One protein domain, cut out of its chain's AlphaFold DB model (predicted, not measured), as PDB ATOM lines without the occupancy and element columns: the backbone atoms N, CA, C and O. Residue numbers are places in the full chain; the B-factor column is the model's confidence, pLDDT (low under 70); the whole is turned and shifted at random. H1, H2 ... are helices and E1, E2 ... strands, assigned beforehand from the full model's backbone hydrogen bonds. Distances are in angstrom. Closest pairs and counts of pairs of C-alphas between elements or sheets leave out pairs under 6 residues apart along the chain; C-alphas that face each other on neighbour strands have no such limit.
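AT A GLANCE: This is residues 29 to 97 of the 98 residues of an uncharacterized protein of Acidimicrobiaceae bacterium (UniProt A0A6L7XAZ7). A small parallel sheet of three strands, E1, E2 and E3, is covered on one face by H2, which runs along the strands. H1 stands well off the sheet at one end of the longest axis, and at the other end the loop of residues 83 to 90 swings out and folds back into the short H3, which only grazes the sheet. The printed part has 69 residues, with three named helices and three named strands in the order E1, H1, E2, H2, E3, H3; the class is mixed, and the sheet runs E1, E2, E3. It is compact, with a radius of gyration of the C-alphas of 11.9 A and spans of 34 by 25 by 16 A.

IN THESE COORDINATES: Strand E1 is residues 29 to 33, 13.1 A long from its first C-alpha at (19.878, -13.875, 14.096). E2 is residues 57 to 61, also 13.1 A, and E3 is residues 80 to 82, 6.0 A. Helix H2 is residues 65 to 74, 14.4 A, beginning at C-alpha 65 at (5.292, -11.810, 22.051). H1 is residues 42 to 51, 13.7 A. H3 is residues 91 to 95, 6.5 A, ending at C-alpha 95 at (18.515, -8.136, 24.781).

HOW THE PARTS SIT: E2 is the inner strand, and E1 and E3 are edge strands. E1 and E2 are parallel at 15 degrees, with N 30 and O 57 at 2.8 A and N 61 and O 32 at 2.8 A, within hydrogen-bond range. E2 and E3 are parallel at 30 degrees; the C-alphas of 58 and 80 face each other at 5.6 A, but no backbone N and O across this pair are within hydrogen-bond range. H2 is on the sheet at a height of 8.8 A, making two layers, a helix on one face of a sheet. It lies over E3 and only just over E2, where 3 of its C-alphas fall, and on the local plane its line and that of E3 stand at 2 degrees. The closest C-alphas of H2 and E3 are those of Pro 65 and Ala 82, 6.1 A apart. E1, H1, E2 and E2, H2, E3 are strand-helix-strand units, two parallel neighbour strands with a helix between, each with a right-handed crossover. H1 is not on the sheet and is apart from H2, E3 and H3. H3 only grazes the sheet; its closest C-alpha to E2 is that of Pro 91, 6.5 A from that of Val 61. Every O i to N i+4 pair is within hydrogen-bond range in H1 and H2; in H3 it is 0 of 1, with 0 of 2 O i to N i+3 pairs.

THE WHOLE: The C-alphas of Thr 50 and Gly 88, the two farthest apart, are 35.7 A apart. The printed part has no cut and no long link. The mean pLDDT of the printed part is 76.4, and residues 76 to 97, which hold E3 and H3, are under 70.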
ATOM      1  N   ARG A  29      20.801 -14.266  13.030       90.75
ATOM      2  CA  ARG A  29      19.878 -13.875  14.096       90.75
ATOM      3  C   ARG A  29      19.181 -12.559  13.764       90.75
ATOM      4  O   ARG A  29      19.828 -11.601  13.345       90.75
ATOM      5  N   LEU A  30      17.878 -12.506  14.011       89.94
ATOM      6  CA  LEU A  30      17.041 -11.315  13.921       89.94
ATOM      7  C   LEU A  30      16.395 -11.057  15.284       89.94
ATOM      8  O   LEU A  30      15.744 -11.941  15.828       89.94
ATOM      9  N   VAL A  31      16.530  -9.845  15.819       90.88
ATOM     10  CA  VAL A  31      15.842  -9.445  17.054       90.88
ATOM     11  C   VAL A  31      14.820  -8.360  16.727       90.88
ATOM     12  O   VAL A  31      15.171  -7.326  16.158       90.88
ATOM     13  N   LEU A  32      13.553  -8.607  17.052       89.19
ATOM     14  CA  LEU A  32      12.437  -7.688  16.844       89.19
ATOM     15  C   LEU A  32      12.047  -7.054  18.175       89.19
ATOM     16  O   LEU A  32      11.534  -7.734  19.057       89.19
ATOM     17  N   PHE A  33      12.265  -5.748  18.297       89.19
ATOM     18  CA  PHE A  33      11.972  -4.986  19.509       89.19
ATOM     19  C   PHE A  33      10.749  -4.106  19.330       89.19
ATOM     20  O   PHE A  33      10.761  -3.225  18.469       89.19
ATOM     21  N   GLY A  34       9.719  -4.315  20.156       86.44
ATOM     22  CA  GLY A  34       8.526  -3.461  20.191       86.44
ATOM     23  C   GLY A  34       7.834  -3.291  18.833       86.44
ATOM     24  O   GLY A  34       7.152  -2.292  18.600       86.44
ATOM     25  N   TYR A  35       8.057  -4.227  17.905       88.56
ATOM     26  CA  TYR A  35       7.461  -4.211  16.578       88.56
ATOM     27  C   TYR A  35       6.257  -5.141  16.566       88.56
ATOM     28  O   TYR A  35       6.390  -6.360  16.644       88.56
ATOM     29  N   SER A  36       5.071  -4.558  16.424       86.38
ATOM     30  CA  SER A  36       3.799  -5.281  16.513       86.38
ATOM     31  C   SER A  36       3.463  -6.133  15.284       86.38
ATOM     32  O   SER A  36       2.475  -6.874  15.310       86.38
ATOM     33  N   VAL A  37       4.269  -6.042  14.215       87.94
ATOM     34  CA  VAL A  37       4.065  -6.734  12.929       87.94
ATOM     35  C   VAL A  37       2.643  -6.479  12.389       87.94
ATOM     36  O   VAL A  37       1.849  -7.411  12.231       87.94
ATOM     37  N   PRO A  38       2.249  -5.213  12.148       87.31
ATOM     38  CA  PRO A  38       0.913  -4.910  11.655       87.31
ATOM     39  C   PRO A  38       0.747  -5.402  10.213       87.31
ATOM     40  O   PRO A  38       1.606  -5.193   9.362       87.31
ATOM     41  N   GLN A  39      -0.404  -6.005   9.905       82.50
ATOM     42  CA  GLN A  39      -0.699  -6.553   8.571       82.50
ATOM     43  C   GLN A  39      -0.672  -5.498   7.452       82.50
ATOM     44  O   GLN A  39      -0.510  -5.835   6.282       82.50
ATOM     45  N   THR A  40      -0.842  -4.223   7.803       87.06
ATOM     46  CA  THR A  40      -0.845  -3.099   6.864       87.06
ATOM     47  C   THR A  40       0.555  -2.636   6.460       87.06
ATOM     48  O   THR A  40       0.682  -1.932   5.459       87.06
ATOM     49  N   ASP A  41       1.609  -3.031   7.179       86.94
ATOM     50  CA  ASP A  41       2.997  -2.643   6.890       86.94
ATOM     51  C   ASP A  41       3.640  -3.587   5.866       86.94
ATOM     52  O   ASP A  41       4.624  -4.289   6.103       86.94
ATOM     53  N   THR A  42       3.038  -3.624   4.681       85.38
ATOM     54  CA  THR A  42       3.384  -4.572   3.616       85.38
ATOM     55  C   THR A  42       4.841  -4.472   3.162       85.38
ATOM     56  O   THR A  42       5.405  -5.469   2.719       85.38
ATOM     57  N   SER A  43       5.473  -3.302   3.300       86.06
ATOM     58  CA  SER A  43       6.865  -3.082   2.887       86.06
ATOM     59  C   SER A  43       7.857  -3.768   3.824       86.06
ATOM     60  O   SER A  43       8.733  -4.493   3.351       86.06
ATOM     61  N   ILE A  44       7.706  -3.598   5.143       87.56
ATOM     62  CA  ILE A  44       8.556  -4.296   6.116       87.56
ATOM     63  C   ILE A  44       8.277  -5.796   6.074       87.56
ATOM     64  O   ILE A  44       9.222  -6.580   6.058       87.56
ATOM     65  N   LEU A  45       7.009  -6.205   5.973       88.06
ATOM     66  CA  LEU A  45       6.660  -7.622   5.866       88.06
ATOM     67  C   LEU A  45       7.294  -8.278   4.633       88.06
ATOM     68  O   LEU A  45       7.871  -9.355   4.747       88.06
ATOM     69  N   ALA A  46       7.252  -7.621   3.470       86.62
ATOM     70  CA  ALA A  46       7.900  -8.115   2.257       86.62
ATOM     71  C   ALA A  46       9.431  -8.135   2.382       86.62
ATOM     72  O   ALA A  46      10.075  -9.074   1.908       86.62
ATOM     73  N   LEU A  47      10.023  -7.126   3.032       89.00
ATOM     74  CA  LEU A  47      11.461  -7.079   3.282       89.00
ATOM     75  C   LEU A  47      11.901  -8.237   4.179       89.00
ATOM     76  O   LEU A  47      12.854  -8.928   3.832       89.00
ATOM     77  N   LEU A  48      11.223  -8.443   5.310       89.19
ATOM     78  CA  LEU A  48      11.488  -9.561   6.211       89.19
ATOM     79  C   LEU A  48      11.322 -10.872   5.448       89.19
ATOM     80  O   LEU A  48      12.228 -11.696   5.472       89.19
ATOM     81  N   ALA A  49      10.248 -11.000   4.663       86.44
ATOM     82  CA  ALA A  49       9.971 -12.212   3.908       86.44
ATOM     83  C   ALA A  49      11.026 -12.570   2.860       86.44
ATOM     84  O   ALA A  49      11.315 -13.738   2.620       86.44
ATOM     85  N   THR A  50      11.602 -11.553   2.228       87.56
ATOM     86  CA  THR A  50      12.622 -11.716   1.186       87.56
ATOM     87  C   THR A  50      14.036 -11.783   1.768       87.56
ATOM     88  O   THR A  50      14.973 -12.252   1.115       87.56
ATOM     89  N   GLY A  51      14.214 -11.205   2.952       88.81
ATOM     90  CA  GLY A  51      15.503 -10.949   3.565       88.81
ATOM     91  C   GLY A  51      15.945 -12.030   4.530       88.81
ATOM     92  O   GLY A  51      17.145 -12.196   4.680       88.81
ATOM     93  N   THR A  52      15.035 -12.756   5.172       88.50
ATOM     94  CA  THR A  52      15.410 -13.794   6.137       88.50
ATOM     95  C   THR A  52      15.493 -15.175   5.486       88.50
ATOM     96  O   THR A  52      14.748 -15.505   4.564       88.50
ATOM     97  N   SER A  53      16.444 -15.987   5.951       84.12
ATOM     98  CA  SER A  53      16.556 -17.406   5.587       84.12
ATOM     99  C   SER A  53      15.694 -18.242   6.534       84.12
ATOM    100  O   SER A  53      15.563 -17.815   7.673       84.12
ATOM    101  N   PRO A  54      15.190 -19.435   6.157       80.94
ATOM    102  CA  PRO A  54      14.581 -20.403   7.080       80.94
ATOM    103  C   PRO A  54      15.421 -20.744   8.326       80.94
ATOM    104  O   PRO A  54      14.865 -21.146   9.343       80.94
ATOM    105  N   ASP A  55      16.741 -20.560   8.256       82.38
ATOM    106  CA  ASP A  55      17.672 -20.841   9.356       82.38
ATOM    107  C   ASP A  55      17.908 -19.639  10.294       82.38
ATOM    108  O   ASP A  55      18.588 -19.766  11.315       82.38
ATOM    109  N   THR A  56      17.392 -18.451   9.957       85.94
ATOM    110  CA  THR A  56      17.578 -17.240  10.768       85.94
ATOM    111  C   THR A  56      16.827 -17.365  12.098       85.94
ATOM    112  O   THR A  56      15.609 -17.489  12.147       85.94
ATOM    113  N   ARG A  57      17.521 -17.255  13.230       87.81
ATOM    114  CA  ARG A  57      16.871 -17.309  14.549       87.81
ATOM    115  C   ARG A  57      16.197 -15.980  14.869       87.81
ATOM    116  O   ARG A  57      16.890 -14.971  14.996       87.81
ATOM    117  N   VAL A  58      14.874 -15.974  15.033       87.06
ATOM    118  CA  VAL A  58      14.134 -14.768  15.446       87.06
ATOM    119  C   VAL A  58      13.932 -14.752  16.946       87.06
ATOM    120  O   VAL A  58      13.414 -15.711  17.513       87.06
ATOM    121  N   THR A  59      14.277 -13.629  17.563       88.94
ATOM    122  CA  THR A  59      13.941 -13.304  18.946       88.94
ATOM    123  C   THR A  59      12.974 -12.130  18.954       88.94
ATOM    124  O   THR A  59      13.252 -11.090  18.359       88.94
ATOM    125  N   ILE A  60      11.834 -12.292  19.616       88.88
ATOM    126  CA  ILE A  60      10.833 -11.236  19.776       88.88
ATOM    127  C   ILE A  60      10.963 -10.691  21.188       88.88
ATOM    128  O   ILE A  60      10.926 -11.458  22.144       88.88
ATOM    129  N   VAL A  61      11.104  -9.376  21.295       87.06
ATOM    130  CA  VAL A  61      11.174  -8.645  22.555       87.06
ATOM    131  C   VAL A  61       9.999  -7.676  22.588       87.06
ATOM    132  O   VAL A  61      10.052  -6.575  22.032       87.06
ATOM    133  N   ASP A  62       8.909  -8.125  23.199       88.56
ATOM    134  CA  ASP A  62       7.657  -7.386  23.328       88.56
ATOM    135  C   ASP A  62       6.882  -7.903  24.552       88.56
ATOM    136  O   ASP A  62       6.998  -9.091  24.849       88.56
ATOM    137  N   PRO A  63       6.076  -7.075  25.243       86.19
ATOM    138  CA  PRO A  63       5.222  -7.542  26.340       86.19
ATOM    139  C   PRO A  63       4.155  -8.578  25.934       86.19
ATOM    140  O   PRO A  63       3.605  -9.251  26.798       86.19
ATOM    141  N   HIS A  64       3.826  -8.695  24.642       85.62
ATOM    142  CA  HIS A  64       2.844  -9.649  24.113       85.62
ATOM    143  C   HIS A  64       3.410 -10.449  22.917       85.62
ATOM    144  O   HIS A  64       2.874 -10.372  21.795       85.62
ATOM    145  N   PRO A  65       4.479 -11.246  23.128       85.06
ATOM    146  CA  PRO A  65       5.292 -11.810  22.051       85.06
ATOM    147  C   PRO A  65       4.551 -12.872  21.223       85.06
ATOM    148  O   PRO A  65       4.781 -12.976  20.018       85.06
ATOM    149  N   ASP A  66       3.601 -13.603  21.813       86.12
ATOM    150  CA  ASP A  66       2.858 -14.680  21.137       86.12
ATOM    151  C   ASP A  66       2.030 -14.183  19.947       86.12
ATOM    152  O   ASP A  66       1.934 -14.836  18.900       86.12
ATOM    153  N   SER A  67       1.440 -12.991  20.084       86.12
ATOM    154  CA  SER A  67       0.634 -12.390  19.019       86.12
ATOM    155  C   SER A  67       1.498 -11.992  17.820       86.12
ATOM    156  O   SER A  67       1.055 -12.070  16.673       86.12
ATOM    157  N   ILE A  68       2.747 -11.603  18.078       88.19
ATOM    158  CA  ILE A  68       3.738 -11.232  17.069       88.19
ATOM    159  C   ILE A  68       4.297 -12.491  16.407       88.19
ATOM    160  O   ILE A  68       4.320 -12.570  15.178       88.19
ATOM    161  N   ALA A  69       4.653 -13.505  17.202       86.81
ATOM    162  CA  ALA A  69       5.116 -14.802  16.712       86.81
ATOM    163  C   ALA A  69       4.092 -15.429  15.759       86.81
ATOM    164  O   ALA A  69       4.437 -15.830  14.651       86.81
ATOM    165  N   SER A  70       2.809 -15.402  16.129       84.88
ATOM    166  CA  SER A  70       1.715 -15.905  15.289       84.88
ATOM    167  C   SER A  70       1.636 -15.196  13.929       84.88
ATOM    168  O   SER A  70       1.402 -15.833  12.900       84.88
ATOM    169  N   ARG A  71       1.856 -13.873  13.894       85.00
ATOM    170  CA  ARG A  71       1.863 -13.091  12.645       85.00
ATOM    171  C   ARG A  71       3.095 -13.387  11.787       85.00
ATOM    172  O   ARG A  71       2.965 -13.479  10.570       85.00
ATOM    173  N   LEU A  72       4.262 -13.575  12.398       82.56
ATOM    174  CA  LEU A  72       5.499 -13.937  11.693       82.56
ATOM    175  C   LEU A  72       5.446 -15.362  11.132       82.56
ATOM    176  O   LEU A  72       5.827 -15.587   9.982       82.56
ATOM    177  N   ALA A  73       4.881 -16.303  11.890       80.31
ATOM    178  CA  ALA A  73       4.650 -17.670  11.440       80.31
ATOM    179  C   ALA A  73       3.734 -17.713  10.202       80.31
ATOM    180  O   ALA A  73       4.003 -18.453   9.254       80.31
ATOM    181  N   ALA A  74       2.698 -16.865  10.151       74.94
ATOM    182  CA  ALA A  74       1.814 -16.746   8.988       74.94
ATOM    183  C   ALA A  74       2.541 -16.276   7.712       74.94
ATOM    184  O   ALA A  74       2.117 -16.601   6.604       74.94
ATOM    185  N   LEU A  75       3.661 -15.563   7.854       70.69
ATOM    186  CA  LEU A  75       4.507 -15.134   6.737       70.69
ATOM    187  C   LEU A  75       5.485 -16.230   6.278       70.69
ATOM    188  O   LEU A  75       6.260 -16.000   5.355       70.69
ATOM    189  N   ARG A  76       5.426 -17.426   6.890       64.38
ATOM    190  CA  ARG A  76       6.375 -18.542   6.710       64.38
ATOM    191  C   ARG A  76       7.821 -18.164   7.043       64.38
ATOM    192  O   ARG A  76       8.757 -18.760   6.517       64.38
ATOM    193  N   LEU A  77       7.990 -17.193   7.941       60.53
ATOM    194  CA  LEU A  77       9.281 -16.677   8.378       60.53
ATOM    195  C   LEU A  77       9.656 -17.220   9.747       60.53
ATOM    196  O   LEU A  77       9.764 -16.433  10.673       60.53
ATOM    197  N   LEU A  78       9.984 -18.516   9.810       53.34
ATOM    198  CA  LEU A  78      10.886 -19.114  10.817       53.34
ATOM    199  C   LEU A  78      10.235 -19.933  11.934       53.34
ATOM    200  O   LEU A  78       9.152 -19.618  12.431       53.34
ATOM    201  N   ASP A  79      10.998 -20.945  12.363       52.22
ATOM    202  CA  ASP A  79      10.994 -21.505  13.716       52.22
ATOM    203  C   ASP A  79      11.218 -20.352  14.708       52.22
ATOM    204  O   ASP A  79      12.315 -19.799  14.839       52.22
ATOM    205  N   THR A  80      10.134 -19.891  15.327       54.12
ATOM    206  CA  THR A  80      10.125 -18.673  16.139       54.12
ATOM    207  C   THR A  80      10.354 -19.037  17.603       54.12
ATOM    208  O   THR A  80       9.520 -19.700  18.216       54.12
ATOM    209  N   HIS A  81      11.459 -18.575  18.192       53.72
ATOM    210  CA  HIS A  81      11.670 -18.655  19.637       53.72
ATOM    211  C   HIS A  81      11.188 -17.349  20.281       53.72
ATOM    212  O   HIS A  81      11.887 -16.333  20.277       53.72
ATOM    213  N   ALA A  82       9.965 -17.369  20.814       54.16
ATOM    214  CA  ALA A  82       9.453 -16.293  21.655       54.16
ATOM    215  C   ALA A  82      10.191 -16.315  22.999       54.16
ATOM    216  O   ALA A  82      10.336 -17.378  23.606       54.16
ATOM    217  N   ILE A  83      10.676 -15.159  23.449       55.94
ATOM    218  CA  ILE A  83      11.286 -15.034  24.769       55.94
ATOM    219  C   ILE A  83      10.526 -13.954  25.529       55.94
ATOM    220  O   ILE A  83      10.465 -12.810  25.088       55.94
ATOM    221  N   ASP A  84       9.920 -14.352  26.645       51.47
ATOM    222  CA  ASP A  84       9.301 -13.440  27.602       51.47
ATOM    223  C   ASP A  84      10.422 -12.761  28.408       51.47
ATOM    224  O   ASP A  84      11.217 -13.471  29.042       51.47
ATOM    225  N   PRO A  85      10.584 -11.428  28.347       53.81
ATOM    226  CA  PRO A  85      11.580 -10.755  29.167       53.81
ATOM    227  C   PRO A  85      11.255 -10.982  30.656       53.81
ATOM    228  O   PRO A  85      10.094 -10.876  31.053       53.81
ATOM    229  N   PRO A  86      12.251 -11.294  31.508       50.72
ATOM    230  CA  PRO A  86      12.001 -11.549  32.921       50.72
ATOM    231  C   PRO A  86      11.332 -10.336  33.579       50.72
ATOM    232  O   PRO A  86      11.808  -9.207  33.456       50.72
ATOM    233  N   ASN A  87      10.227 -10.580  34.292       46.94
ATOM    234  CA  ASN A  87       9.497  -9.561  35.047       46.94
ATOM    235  C   ASN A  87      10.450  -8.778  35.968       46.94
ATOM    236  O   ASN A  87      10.884  -9.304  36.992       46.94
ATOM    237  N   GLY A  88      10.732  -7.519  35.625       54.56
ATOM    238  CA  GLY A  88      11.456  -6.582  36.489       54.56
ATOM    239  C   GLY A  88      12.559  -5.772  35.809       54.56
ATOM    240  O   GLY A  88      12.790  -4.647  36.242       54.56
ATOM    241  N   ASP A  89      13.166  -6.280  34.731       54.47
ATOM    242  CA  ASP A  89      14.206  -5.566  33.978       54.47
ATOM    243  C   ASP A  89      13.669  -5.016  32.654       54.47
ATOM    244  O   ASP A  89      12.760  -5.569  32.030       54.47
ATOM    245  N   SER A  90      14.234  -3.891  32.214       57.19
ATOM    246  CA  SER A  90      13.870  -3.286  30.936       57.19
ATOM    247  C   SER A  90      14.160  -4.277  29.795       57.19
ATOM    248  O   SER A  90      15.304  -4.724  29.668       57.19
ATOM    249  N   PRO A  91      13.192  -4.587  28.906       57.59
ATOM    250  CA  PRO A  91      13.399  -5.509  27.780       57.59
ATOM    251  C   PRO A  91      14.587  -5.121  26.881       57.59
ATOM    252  O   PRO A  91      15.166  -5.965  26.196       57.59
ATOM    253  N   TYR A  92      14.977  -3.845  26.906       56.12
ATOM    254  CA  TYR A  92      16.131  -3.313  26.190       56.12
ATOM    255  C   TYR A  92      17.476  -3.723  26.809       56.12
ATOM    256  O   TYR A  92      18.409  -4.017  26.067       56.12
ATOM    257  N   GLU A  93      17.592  -3.772  28.138       57.75
ATOM    258  CA  GLU A  93      18.851  -4.122  28.817       57.75
ATOM    259  C   GLU A  93      19.178  -5.607  28.657       57.75
ATOM    260  O   GLU A  93      20.322  -5.976  28.396       57.75
ATOM    261  N   TRP A  94      18.154  -6.457  28.720       56.56
ATOM    262  CA  TRP A  94      18.318  -7.900  28.581       56.56
ATOM    263  C   TRP A  94      18.779  -8.315  27.180       56.56
ATOM    264  O   TRP A  94      19.662  -9.156  27.019       56.56
ATOM    265  N   ALA A  95      18.232  -7.699  26.137       57.91
ATOM    266  CA  ALA A  95      18.515  -8.136  24.781       57.91
ATOM    267  C   ALA A  95      19.896  -7.705  24.248       57.91
ATOM    268  O   ALA A  95      20.348  -8.235  23.236       57.91
ATOM    269  N   HIS A  96      20.595  -6.795  24.938       58.16
ATOM    270  CA  HIS A  96      22.022  -6.533  24.712       58.16
ATOM    271  C   HIS A  96      22.936  -7.641  25.267       58.16
ATOM    272  O   HIS A  96      24.119  -7.671  24.928       58.16
ATOM    273  N   SER A  97      22.407  -8.544  26.101       57.97
ATOM    274  CA  SER A  97      23.132  -9.679  26.686       57.97
ATOM    275  C   SER A  97      22.981 -10.992  25.893       57.97
ATOM    276  O   SER A  97      23.565 -12.001  26.296       57.97
TER     277      SER A  97